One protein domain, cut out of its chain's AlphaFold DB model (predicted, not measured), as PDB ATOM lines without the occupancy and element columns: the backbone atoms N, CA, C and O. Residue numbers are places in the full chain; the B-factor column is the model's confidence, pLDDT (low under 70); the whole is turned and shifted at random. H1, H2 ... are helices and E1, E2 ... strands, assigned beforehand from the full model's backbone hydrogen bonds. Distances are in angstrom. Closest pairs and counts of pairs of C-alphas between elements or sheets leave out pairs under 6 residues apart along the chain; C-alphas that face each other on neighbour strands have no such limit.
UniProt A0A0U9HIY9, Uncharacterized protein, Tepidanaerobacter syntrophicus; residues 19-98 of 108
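What this domain is: This is residues 19 to 98 of the 108 residues of an uncharacterized protein of Tepidanaerobacter syntrophicus (UniProt A0A0U9HIY9). The model is a thin, open layout: a two-stranded hairpin, E1 and E2, and a long loop, residues 43 to 62, reach out from the short helices H1 and H2, and a long helix, H3, runs away from H2 as an arm whose residues 70 to 80 stand free. At the far end of H3 the chain turns and the short helix H4 folds back. The printed part has 80 residues with two named strands and four named helices, in the order E1, E2, H1, H2, H3, H4; the one sheet is the antiparallel pair E1 - E2, and the class is mixed, helices and strands. The whole is only just loose, close to extended, with a radius of gyration of the C-alphas of 17.5 A, and flat, spanning 52 by 33 by 16 A.

Where its parts are: E1 is residues 19 to 25, 17.9 A long, with C-alpha 19 at (81.598, 116.713, 119.820). E2 is residues 28 to 35, 21.8 A long. H1, residues 39 to 42, and H2, residues 63 to 66, are short, at 5.4 A and 5.3 A. H3, residues 69 to 84, is the longest helix by residues and measures 22.1 A; its C-alpha 69 is at (89.369, 121.114, 123.892). H4 is residues 90 to 96, 10.0 A long, with C-alpha 96 at (100.773, 103.026, 127.853).

How they stand to each other: E1 and E2 form a hairpin, antiparallel, with 145 degrees between their directions. N 21 and O 32 are 2.9 A apart and N 30 and O 23 are 3.1 A apart, both within hydrogen-bond range. The closest C-alphas of E2 and H1 are those of His 35 and Gly 41, 5.1 A apart. Those of E2 and H2 are Ala 34 and Ile 63, 4.9 A apart. H1 and H2 are apart. H2 and H3 are close but not clearly touching, with the closest C-alphas, those of Ile 63 and His 69, 6.4 A apart. H3 and H4 are also close but not clearly touching, with C-alphas 84 and 90 closest at 6.2 A; they run opposite ways at a steep tilt of 38 degrees, only just past shallow. H3 is apart from both strands. In H3 and H4 every O i to N i+4 pair is within hydrogen-bond range; H1 and H2 are too short for such a pair, and each has its one O i to N i+3 pair within range.

The domain as a whole: The two C-alphas farthest apart are those of Lys 53 and Asn 86, at 53.5 A. The printed part has no cut. The link from H1 to H2, 20 residues, is long; the other links are tight. The mean pLDDT of the printed part is 94.0, that of H4 is 86, and no printed residue is under 70.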
ATOM      1  N   ILE A  19      82.345 116.408 118.596       97.62
ATOM      2  CA  ILE A  19      81.598 116.713 119.820       97.62
ATOM      3  C   ILE A  19      80.336 117.483 119.448       97.62
ATOM      4  O   ILE A  19      80.366 118.365 118.587       97.62
ATOM      5  N   LEU A  20      79.235 117.148 120.121       97.06
ATOM      6  CA  LEU A  20      78.016 117.945 120.119       97.06
ATOM      7  C   LEU A  20      78.060 118.938 121.278       97.06
ATOM      8  O   LEU A  20      78.389 118.573 122.405       97.06
ATOM      9  N   TYR A  21      77.729 120.195 121.007       95.81
ATOM     10  CA  TYR A  21      77.737 121.254 122.008       95.81
ATOM     11  C   TYR A  21      76.564 122.201 121.804       95.81
ATOM     12  O   TYR A  21      76.088 122.400 120.687       95.81
ATOM     13  N   ARG A  22      76.082 122.798 122.895       95.56
ATOM     14  CA  ARG A  22      75.036 123.818 122.820       95.56
ATOM     15  C   ARG A  22      75.649 125.202 122.753       95.56
ATOM     16  O   ARG A  22      76.579 125.518 123.489       95.56
ATOM     17  N   LYS A  23      75.100 126.035 121.875       92.75
ATOM     18  CA  LYS A  23      75.510 127.430 121.704       92.75
ATOM     19  C   LYS A  23      74.272 128.295 121.525       92.75
ATOM     20  O   LYS A  23      73.370 127.944 120.763       92.75
ATOM     21  N   LYS A  24      74.249 129.447 122.200       93.75
ATOM     22  CA  LYS A  24      73.250 130.494 121.969       93.75
ATOM     23  C   LYS A  24      73.767 131.454 120.898       93.75
ATOM     24  O   LYS A  24      74.825 132.060 121.055       93.75
ATOM     25  N   VAL A  25      73.024 131.593 119.805       89.44
ATOM     26  CA  VAL A  25      73.291 132.552 118.729       89.44
ATOM     27  C   VAL A  25      72.104 133.504 118.663       89.44
ATOM     28  O   VAL A  25      70.995 133.111 118.302       89.44
ATOM     29  N   ARG A  26      72.336 134.775 119.017       90.38
ATOM     30  CA  ARG A  26      71.269 135.766 119.247       90.38
ATOM     31  C   ARG A  26      70.309 135.255 120.325       90.38
ATOM     32  O   ARG A  26      70.765 134.987 121.428       90.38
ATOM     33  N   GLU A  27      69.028 135.072 120.010       94.25
ATOM     34  CA  GLU A  27      68.017 134.573 120.951       94.25
ATOM     35  C   GLU A  27      67.746 133.068 120.857       94.25
ATOM     36  O   GLU A  27      66.915 132.553 121.598       94.25
ATOM     37  N   LEU A  28      68.447 132.347 119.978       91.38
ATOM     38  CA  LEU A  28      68.214 130.921 119.756       91.38
ATOM     39  C   LEU A  28      69.358 130.094 120.338       91.38
ATOM     40  O   LEU A  28      70.522 130.314 120.006       91.38
ATOM     41  N   GLU A  29      69.023 129.129 121.187       95.19
ATOM     42  CA  GLU A  29      69.933 128.065 121.606       95.19
ATOM     43  C   GLU A  29      69.717 126.843 120.715       95.19
ATOM     44  O   GLU A  29      68.582 126.459 120.434       95.19
ATOM     45  N   GLY A  30      70.809 126.246 120.249       94.75
ATOM     46  CA  GLY A  30      70.771 125.039 119.436       94.75
ATOM     47  C   GLY A  30      71.913 124.100 119.779       94.75
ATOM     48  O   GLY A  30      72.886 124.502 120.420       94.75
ATOM     49  N   GLU A  31      71.779 122.853 119.341       96.25
ATOM     50  CA  GLU A  31      72.858 121.872 119.344       96.25
ATOM     51  C   GLU A  31      73.644 121.985 118.035       96.25
ATOM     52  O   GLU A  31      73.074 122.034 116.945       96.25
ATOM     53  N   TYR A  32      74.959 122.068 118.169       95.81
ATOM     54  CA  TYR A  32      75.926 122.219 117.096       95.81
ATOM     55  C   TYR A  32      76.946 121.092 117.185       95.81
ATOM     56  O   TYR A  32      77.085 120.434 118.214       95.81
ATOM     57  N   ILE A  33      77.680 120.893 116.097       97.06
ATOM     58  CA  ILE A  33      78.743 119.900 115.989       97.06
ATOM     59  C   ILE A  33      80.072 120.601 115.715       97.06
ATOM     60  O   ILE A  33      80.128 121.529 114.911       97.06
ATOM     61  N   ALA A  34      81.141 120.140 116.359       98.19
ATOM     62  CA  ALA A  34      82.514 120.499 116.026       98.19
ATOM     63  C   ALA A  34      83.332 119.226 115.787       98.19
ATOM     64  O   ALA A  34      83.243 118.273 116.566       98.19
ATOM     65  N   HIS A  35      84.130 119.192 114.720       98.50
ATOM     66  CA  HIS A  35      84.994 118.049 114.445       98.50
ATOM     67  C   HIS A  35      86.241 118.098 115.329       98.50
ATOM     68  O   HIS A  35      86.789 119.161 115.628       98.50
ATOM     69  N   CYS A  36      86.719 116.932 115.749       98.44
ATOM     70  CA  CYS A  36      87.941 116.829 116.525       98.44
ATOM     71  C   CYS A  36      89.171 117.149 115.660       98.44
ATOM     72  O   CYS A  36      89.141 117.041 114.432       98.44
ATOM     73  N   VAL A  37      90.271 117.516 116.314       97.19
ATOM     74  CA  VAL A  37      91.588 117.708 115.682       97.19
ATOM     75  C   VAL A  37      92.364 116.397 115.494       97.19
ATOM     76  O   VAL A  37      93.461 116.405 114.950       97.19
ATOM     77  N   CYS A  38      91.832 115.265 115.966       97.12
ATOM     78  CA  CYS A  38      92.465 113.957 115.802       97.12
ATOM     79  C   CYS A  38      92.157 113.331 114.433       97.12
ATOM     80  O   CYS A  38      91.243 113.763 113.732       97.12
ATOM     81  N   GLN A  39      92.848 112.236 114.103       96.38
ATOM     82  CA  GLN A  39      92.638 111.486 112.858       96.38
ATOM     83  C   GLN A  39      91.172 111.063 112.650       96.38
ATOM     84  O   GLN A  39      90.648 111.147 111.546       96.38
ATOM     85  N   ALA A  40      90.477 110.643 113.715       96.44
ATOM     86  CA  ALA A  40      89.057 110.294 113.624       96.44
ATOM     87  C   ALA A  40      88.168 111.511 113.311       96.44
ATOM     88  O   ALA A  40      87.068 111.339 112.802       96.44
ATOM     89  N   GLY A  41      88.621 112.731 113.609       97.62
ATOM     90  CA  GLY A  41      87.896 113.962 113.305       97.62
ATOM     91  C   GLY A  41      88.075 114.468 111.880       97.62
ATOM     92  O   GLY A  41      87.218 115.204 111.397       97.62
ATOM     93  N   GLU A  42      89.115 114.031 111.165       95.19
ATOM     94  CA  GLU A  42      89.355 114.434 109.772       95.19
ATOM     95  C   GLU A  42      88.170 114.092 108.860       95.19
ATOM     96  O   GLU A  42      87.786 114.903 108.019       95.19
ATOM     97  N   GLN A  43      87.521 112.944 109.079       95.38
ATOM     98  CA  GLN A  43      86.340 112.530 108.308       95.38
ATOM     99  C   GLN A  43      85.125 113.463 108.493       95.38
ATOM    100  O   GLN A  43      84.220 113.464 107.660       95.38
ATOM    101  N   TYR A  44      85.104 114.257 109.569       97.00
ATOM    102  CA  TYR A  44      84.048 115.223 109.880       97.00
ATOM    103  C   TYR A  44      84.440 116.667 109.535       97.00
ATOM    104  O   TYR A  44      83.640 117.580 109.745       97.00
ATOM    105  N   SER A  45      85.640 116.899 108.989       95.50
ATOM    106  CA  SER A  45      86.067 118.221 108.529       95.50
ATOM    107  C   SER A  45      85.356 118.580 107.220       95.50
ATOM    108  O   SER A  45      85.844 118.346 106.114       95.50
ATOM    109  N   TYR A  46      84.140 119.109 107.352       95.81
ATOM    110  CA  TYR A  46      83.294 119.507 106.234       95.81
ATOM    111  C   TYR A  46      83.316 121.024 106.039       95.81
ATOM    112  O   TYR A  46      83.007 121.770 106.963       95.81
ATOM    113  N   ASP A  47      83.580 121.472 104.811       96.44
ATOM    114  CA  ASP A  47      83.441 122.867 104.387       96.44
ATOM    115  C   ASP A  47      82.657 122.933 103.072       96.44
ATOM    116  O   ASP A  47      83.168 122.644 101.984       96.44
ATOM    117  N   GLY A  48      81.386 123.325 103.178       96.25
ATOM    118  CA  GLY A  48      80.471 123.407 102.049       96.25
ATOM    119  C   GLY A  48      80.847 124.469 101.019       96.25
ATOM    120  O   GLY A  48      80.382 124.399  99.877       96.25
ATOM    121  N   THR A  49      81.702 125.435 101.362       96.06
ATOM    122  CA  THR A  49      82.129 126.486 100.426       96.06
ATOM    123  C   THR A  49      83.099 125.943  99.373       96.06
ATOM    124  O   THR A  49      83.194 126.482  98.263       96.06
ATOM    125  N   ARG A  50      83.756 124.823  99.699       95.12
ATOM    126  CA  ARG A  50      84.726 124.109  98.861       95.12
ATOM    127  C   ARG A  50      84.095 123.035  97.973       95.12
ATOM    128  O   ARG A  50      84.793 122.459  97.146       95.12
ATOM    129  N   CYS A  51      82.793 122.765  98.099       94.06
ATOM    130  CA  CYS A  51      82.103 121.814  97.227       94.06
ATOM    131  C   CYS A  51      82.072 122.297  95.765       94.06
ATOM    132  O   CYS A  51      81.710 123.439  95.483       94.06
ATOM    133  N   GLU A  52      82.378 121.407  94.819       94.38
ATOM    134  CA  GLU A  52      82.447 121.747  93.388       94.38
ATOM    135  C   GLU A  52      81.068 121.987  92.757       94.38
ATOM    136  O   GLU A  52      80.884 122.935  91.998       94.38
ATOM    137  N   LYS A  53      80.083 121.131  93.070       94.44
ATOM    138  CA  LYS A  53      78.769 121.133  92.397       94.44
ATOM    139  C   LYS A  53      77.757 122.072  93.044       94.44
ATOM    140  O   LYS A  53      77.101 122.852  92.364       94.44
ATOM    141  N   LYS A  54      77.586 121.960  94.362       93.50
ATOM    142  CA  LYS A  54      76.601 122.729  95.128       93.50
ATOM    143  C   LYS A  54      77.262 123.266  96.385       93.50
ATOM    144  O   LYS A  54      77.431 122.536  97.357       93.50
ATOM    145  N   LYS A  55      77.646 124.539  96.332       95.88
ATOM    146  CA  LYS A  55      78.245 125.237  97.467       95.88
ATOM    147  C   LYS A  55      77.202 125.508  98.544       95.88
ATOM    148  O   LYS A  55      76.037 125.769  98.245       95.88
ATOM    149  N   SER A  56      77.646 125.458  99.789       95.88
ATOM    150  CA  SER A  56      76.856 125.766 100.976       95.88
ATOM    151  C   SER A  56      77.688 126.642 101.913       95.88
ATOM    152  O   SER A  56      78.892 126.425 102.006       95.88
ATOM    153  N   PRO A  57      77.088 127.613 102.621       94.75
ATOM    154  CA  PRO A  57      77.796 128.360 103.660       94.75
ATOM    155  C   PRO A  57      78.043 127.525 104.925       94.75
ATOM    156  O   PRO A  57      78.747 127.975 105.823       94.75
ATOM    157  N   TYR A  58      77.434 126.339 105.031       94.00
ATOM    158  CA  TYR A  58      77.609 125.455 106.175       94.00
ATOM    159  C   TYR A  58      78.992 124.806 106.161       94.00
ATOM    160  O   TYR A  58      79.443 124.288 105.138       94.00
ATOM    161  N   TYR A  59      79.619 124.779 107.328       96.12
ATOM    162  CA  TYR A  59      80.834 124.032 107.604       96.12
ATOM    163  C   TYR A  59      80.751 123.489 109.030       96.12
ATOM    164  O   TYR A  59      80.027 124.030 109.869       96.12
ATOM    165  N   ILE A  60      81.478 122.410 109.295       97.19
ATOM    166  CA  ILE A  60      81.673 121.901 110.650       97.19
ATOM    167  C   ILE A  60      82.980 122.526 111.148       97.19
ATOM    168  O   ILE A  60      84.020 122.269 110.543       97.19
ATOM    169  N   PRO A  61      82.965 123.377 112.189       97.12
ATOM    170  CA  PRO A  61      84.185 123.973 112.717       97.12
ATOM    171  C   PRO A  61      85.065 122.926 113.406       97.12
ATOM    172  O   PRO A  61      84.581 121.907 113.906       97.12
ATOM    173  N   SER A  62      86.363 123.214 113.491       97.81
ATOM    174  CA  SER A  62      87.253 122.475 114.384       97.81
ATOM    175  C   SER A  62      86.892 122.773 115.835       97.81
ATOM    176  O   SER A  62      86.631 123.923 116.192       97.81
ATOM    177  N   ILE A  63      86.961 121.759 116.695       97.88
ATOM    178  CA  ILE A  63      86.756 121.923 118.132       97.88
ATOM    179  C   ILE A  63      87.681 122.984 118.739       97.88
ATOM    180  O   ILE A  63      87.241 123.741 119.596       97.88
ATOM    181  N   ALA A  64      88.917 123.110 118.247       96.94
ATOM    182  CA  ALA A  64      89.875 124.093 118.747       96.94
ATOM    183  C   ALA A  64      89.454 125.551 118.491       96.94
ATOM    184  O   ALA A  64      89.960 126.453 119.151       96.94
ATOM    185  N   ALA A  65      88.536 125.787 117.549       96.38
ATOM    186  CA  ALA A  65      88.000 127.115 117.265       96.38
ATOM    187  C   ALA A  65      86.778 127.472 118.129       96.38
ATOM    188  O   ALA A  65      86.451 128.648 118.263       96.38
ATOM    189  N   GLU A  66      86.086 126.476 118.691       95.81
ATOM    190  CA  GLU A  66      84.778 126.667 119.333       95.81
ATOM    191  C   GLU A  66      84.779 126.347 120.830       95.81
ATOM    192  O   GLU A  66      83.982 126.924 121.569       95.81
ATOM    193  N   LEU A  67      85.645 125.439 121.284       96.25
ATOM    194  CA  LEU A  67      85.650 124.919 122.649       96.25
ATOM    195  C   LEU A  67      87.073 124.836 123.216       96.25
ATOM    196  O   LEU A  67      88.057 124.646 122.498       96.25
ATOM    197  N   ASP A  68      87.159 124.882 124.544       97.00
ATOM    198  CA  ASP A  68      88.370 124.529 125.283       97.00
ATOM    199  C   ASP A  68      88.572 123.003 125.267       97.00
ATOM    200  O   ASP A  68      88.210 122.261 126.185       97.00
ATOM    201  N   HIS A  69      89.107 122.525 124.147       96.69
ATOM    202  CA  HIS A  69      89.369 121.114 123.892       96.69
ATOM    203  C   HIS A  69      90.427 120.511 124.832       96.69
ATOM    204  O   HIS A  69      90.391 119.300 125.063       96.69
ATOM    205  N   GLU A  70      91.321 121.320 125.409       96.81
ATOM    206  CA  GLU A  70      92.293 120.863 126.409       96.81
ATOM    207  C   GLU A  70      91.595 120.527 127.730       96.81
ATOM    208  O   GLU A  70      91.780 119.431 128.270       96.81
ATOM    209  N   SER A  71      90.715 121.414 128.210       97.44
ATOM    210  CA  SER A  71      89.900 121.152 129.404       97.44
ATOM    211  C   SER A  71      88.974 119.950 129.218       97.44
ATOM    212  O   SER A  71      88.864 119.118 130.124       97.44
ATOM    213  N   ILE A  72      88.365 119.803 128.035       97.62
ATOM    214  CA  ILE A  72      87.543 118.630 127.689       97.62
ATOM    215  C   ILE A  72      88.380 117.348 127.755       97.62
ATOM    216  O   ILE A  72      87.966 116.375 128.389       97.62
ATOM    217  N   ALA A  73      89.577 117.339 127.158       97.19
ATOM    218  CA  ALA A  73      90.466 116.180 127.211       97.19
ATOM    219  C   ALA A  73      90.858 115.822 128.652       97.19
ATOM    220  O   ALA A  73      90.824 114.649 129.032       97.19
ATOM    221  N   ALA A  74      91.183 116.824 129.471       96.38
ATOM    222  CA  ALA A  74      91.539 116.630 130.872       96.38
ATOM    223  C   ALA A  74      90.362 116.089 131.705       96.38
ATOM    224  O   ALA A  74      90.546 115.239 132.580       96.38
ATOM    225  N   GLU A  75      89.138 116.558 131.462       97.44
ATOM    226  CA  GLU A  75      87.937 116.031 132.111       97.44
ATOM    227  C   GLU A  75      87.642 114.588 131.690       97.44
ATOM    228  O   GLU A  75      87.458 113.721 132.548       97.44
ATOM    229  N   ASN A  76      87.677 114.299 130.391       97.12
ATOM    230  CA  ASN A  76      87.459 112.956 129.865       97.12
ATOM    231  C   ASN A  76      88.502 111.955 130.372       97.12
ATOM    232  O   ASN A  76      88.143 110.841 130.761       97.12
ATOM    233  N   LEU A  77      89.776 112.355 130.463       95.31
ATOM    234  CA  LEU A  77      90.826 111.541 131.077       95.31
ATOM    235  C   LEU A  77      90.527 111.260 132.556       95.31
ATOM    236  O   LEU A  77      90.583 110.106 132.985       95.31
ATOM    237  N   ARG A  78      90.150 112.281 133.341       95.00
ATOM    238  CA  ARG A  78      89.765 112.109 134.756       95.00
ATOM    239  C   ARG A  78      88.576 111.158 134.909       95.00
ATOM    240  O   ARG A  78      88.599 110.280 135.776       95.00
ATOM    241  N   ASN A  79      87.567 111.290 134.051       95.62
ATOM    242  CA  ASN A  79      86.394 110.421 134.040       95.62
ATOM    243  C   ASN A  79      86.763 108.978 133.682       95.62
ATOM    244  O   ASN A  79      86.354 108.049 134.385       95.62
ATOM    245  N   TRP A  80      87.598 108.779 132.662       94.38
ATOM    246  CA  TRP A  80      88.102 107.459 132.294       94.38
ATOM    247  C   TRP A  80      88.914 106.825 133.431       94.38
ATOM    248  O   TRP A  80      88.679 105.665 133.770       94.38
ATOM    249  N   ILE A  81      89.800 107.578 134.096       92.88
ATOM    250  CA  ILE A  81      90.547 107.093 135.268       92.88
ATOM    251  C   ILE A  81      89.577 106.662 136.371       92.88
ATOM    252  O   ILE A  81      89.662 105.539 136.865       92.88
ATOM    253  N   LYS A  82      88.602 107.507 136.727       93.31
ATOM    254  CA  LYS A  82      87.607 107.206 137.769       93.31
ATOM    255  C   LYS A  82      86.824 105.922 137.477       93.31
ATOM    256  O   LYS A  82      86.576 105.147 138.399       93.31
ATOM    257  N   GLN A  83      86.462 105.684 136.218       92.50
ATOM    258  CA  GLN A  83      85.715 104.499 135.783       92.50
ATOM    259  C   GLN A  83      86.564 103.221 135.727       92.50
ATOM    260  O   GLN A  83      86.019 102.117 135.802       92.50
ATOM    261  N   ASN A  84      87.884 103.345 135.562       91.69
ATOM    262  CA  ASN A  84      88.764 102.208 135.286       91.69
ATOM    263  C   ASN A  84      89.772 101.899 136.403       91.69
ATOM    264  O   ASN A  84      90.303 100.794 136.405       91.69
ATOM    265  N   LYS A  85      89.985 102.793 137.381       90.31
ATOM    266  CA  LYS A  85      91.017 102.653 138.432       90.31
ATOM    267  C   LYS A  85      90.978 101.343 139.227       90.31
ATOM    268  O   LYS A  85      92.015 100.856 139.656       90.31
ATOM    269  N   ASN A  86      89.795 100.745 139.382       89.81
ATOM    270  CA  ASN A  86      89.605  99.501 140.139       89.81
ATOM    271  C   ASN A  86      89.613  98.240 139.252       89.81
ATOM    272  O   ASN A  86      89.449  97.129 139.755       89.81
ATOM    273  N   LYS A  87      89.751  98.386 137.929       90.00
ATOM    274  CA  LYS A  87      89.708  97.261 136.987       90.00
ATOM    275  C   LYS A  87      91.077  96.601 136.863       90.00
ATOM    276  O   LYS A  87      92.124  97.252 136.883       90.00
ATOM    277  N   LYS A  88      91.075  95.281 136.665       88.00
ATOM    278  CA  LYS A  88      92.302  94.537 136.352       88.00
ATOM    279  C   LYS A  88      92.896  95.080 135.050       88.00
ATOM    280  O   LYS A  88      92.204  95.166 134.046       88.00
ATOM    281  N   GLY A  89      94.183  95.420 135.069       87.25
ATOM    282  CA  GLY A  89      94.881  95.984 133.908       87.25
ATOM    283  C   GLY A  89      94.940  97.513 133.866       87.25
ATOM    284  O   GLY A  89      95.551  98.040 132.945       87.25
ATOM    285  N   PHE A  90      94.386  98.224 134.858       89.44
ATOM    286  CA  PHE A  90      94.455  99.690 134.918       89.44
ATOM    287  C   PHE A  90      95.896 100.209 134.892       89.44
ATOM    288  O   PHE A  90      96.226 101.038 134.055       89.44
ATOM    289  N   LEU A  91      96.768  99.636 135.728       86.31
ATOM    290  CA  LEU A  91      98.188 100.000 135.781       86.31
ATOM    291  C   LEU A  91      98.922  99.779 134.451       86.31
ATOM    292  O   LEU A  91      99.865 100.494 134.139       86.31
ATOM    293  N   GLU A  92      98.518  98.770 133.678       87.75
ATOM    294  CA  GLU A  92      99.106  98.521 132.360       87.75
ATOM    295  C   GLU A  92      98.625  99.567 131.350       87.75
ATOM    296  O   GLU A  92      99.416 100.100 130.578       87.75
ATOM    297  N   ALA A  93      97.336  99.913 131.397       86.38
ATOM    298  CA  ALA A  93      96.757 100.933 130.533       86.38
ATOM    299  C   ALA A  93      97.328 102.336 130.818       86.38
ATOM    300  O   ALA A  93      97.613 103.078 129.886       86.38
ATOM    301  N   THR A  94      97.568 102.704 132.081       86.25
ATOM    302  CA  THR A  94      98.160 104.012 132.420       86.25
ATOM    303  C   THR A  94      99.627 104.126 132.013       86.25
ATOM    304  O   THR A  94     100.043 105.187 131.553       86.25
ATOM    305  N   LYS A  95     100.399 103.032 132.091       85.62
ATOM    306  CA  LYS A  95     101.773 102.991 131.562       85.62
ATOM    307  C   LYS A  95     101.823 103.270 130.063       85.62
ATOM    308  O   LYS A  95     102.714 103.982 129.615       85.62
ATOM    309  N   GLN A  96     100.861 102.754 129.295       83.38
ATOM    310  CA  GLN A  96     100.773 103.026 127.853       83.38
ATOM    311  C   GLN A  96     100.522 104.508 127.541       83.38
ATOM    312  O   GLN A  96     100.901 104.968 126.469       83.38
ATOM    313  N   LEU A  97      99.934 105.262 128.476       78.06
ATOM    314  CA  LEU A  97      99.728 106.709 128.359       78.06
ATOM    315  C   LEU A  97     100.949 107.537 128.789       78.06
ATOM    316  O   LEU A  97     100.897 108.761 128.716       78.06
ATOM    317  N   GLY A  98     102.022 106.903 129.275       80.62
ATOM    318  CA  GLY A  98     103.159 107.614 129.867       80.62
ATOM    319  C   GLY A  98     102.806 108.351 131.164       80.62
ATOM    320  O   GLY A  98     103.536 109.249 131.572       80.62
TER     321      GLY A  98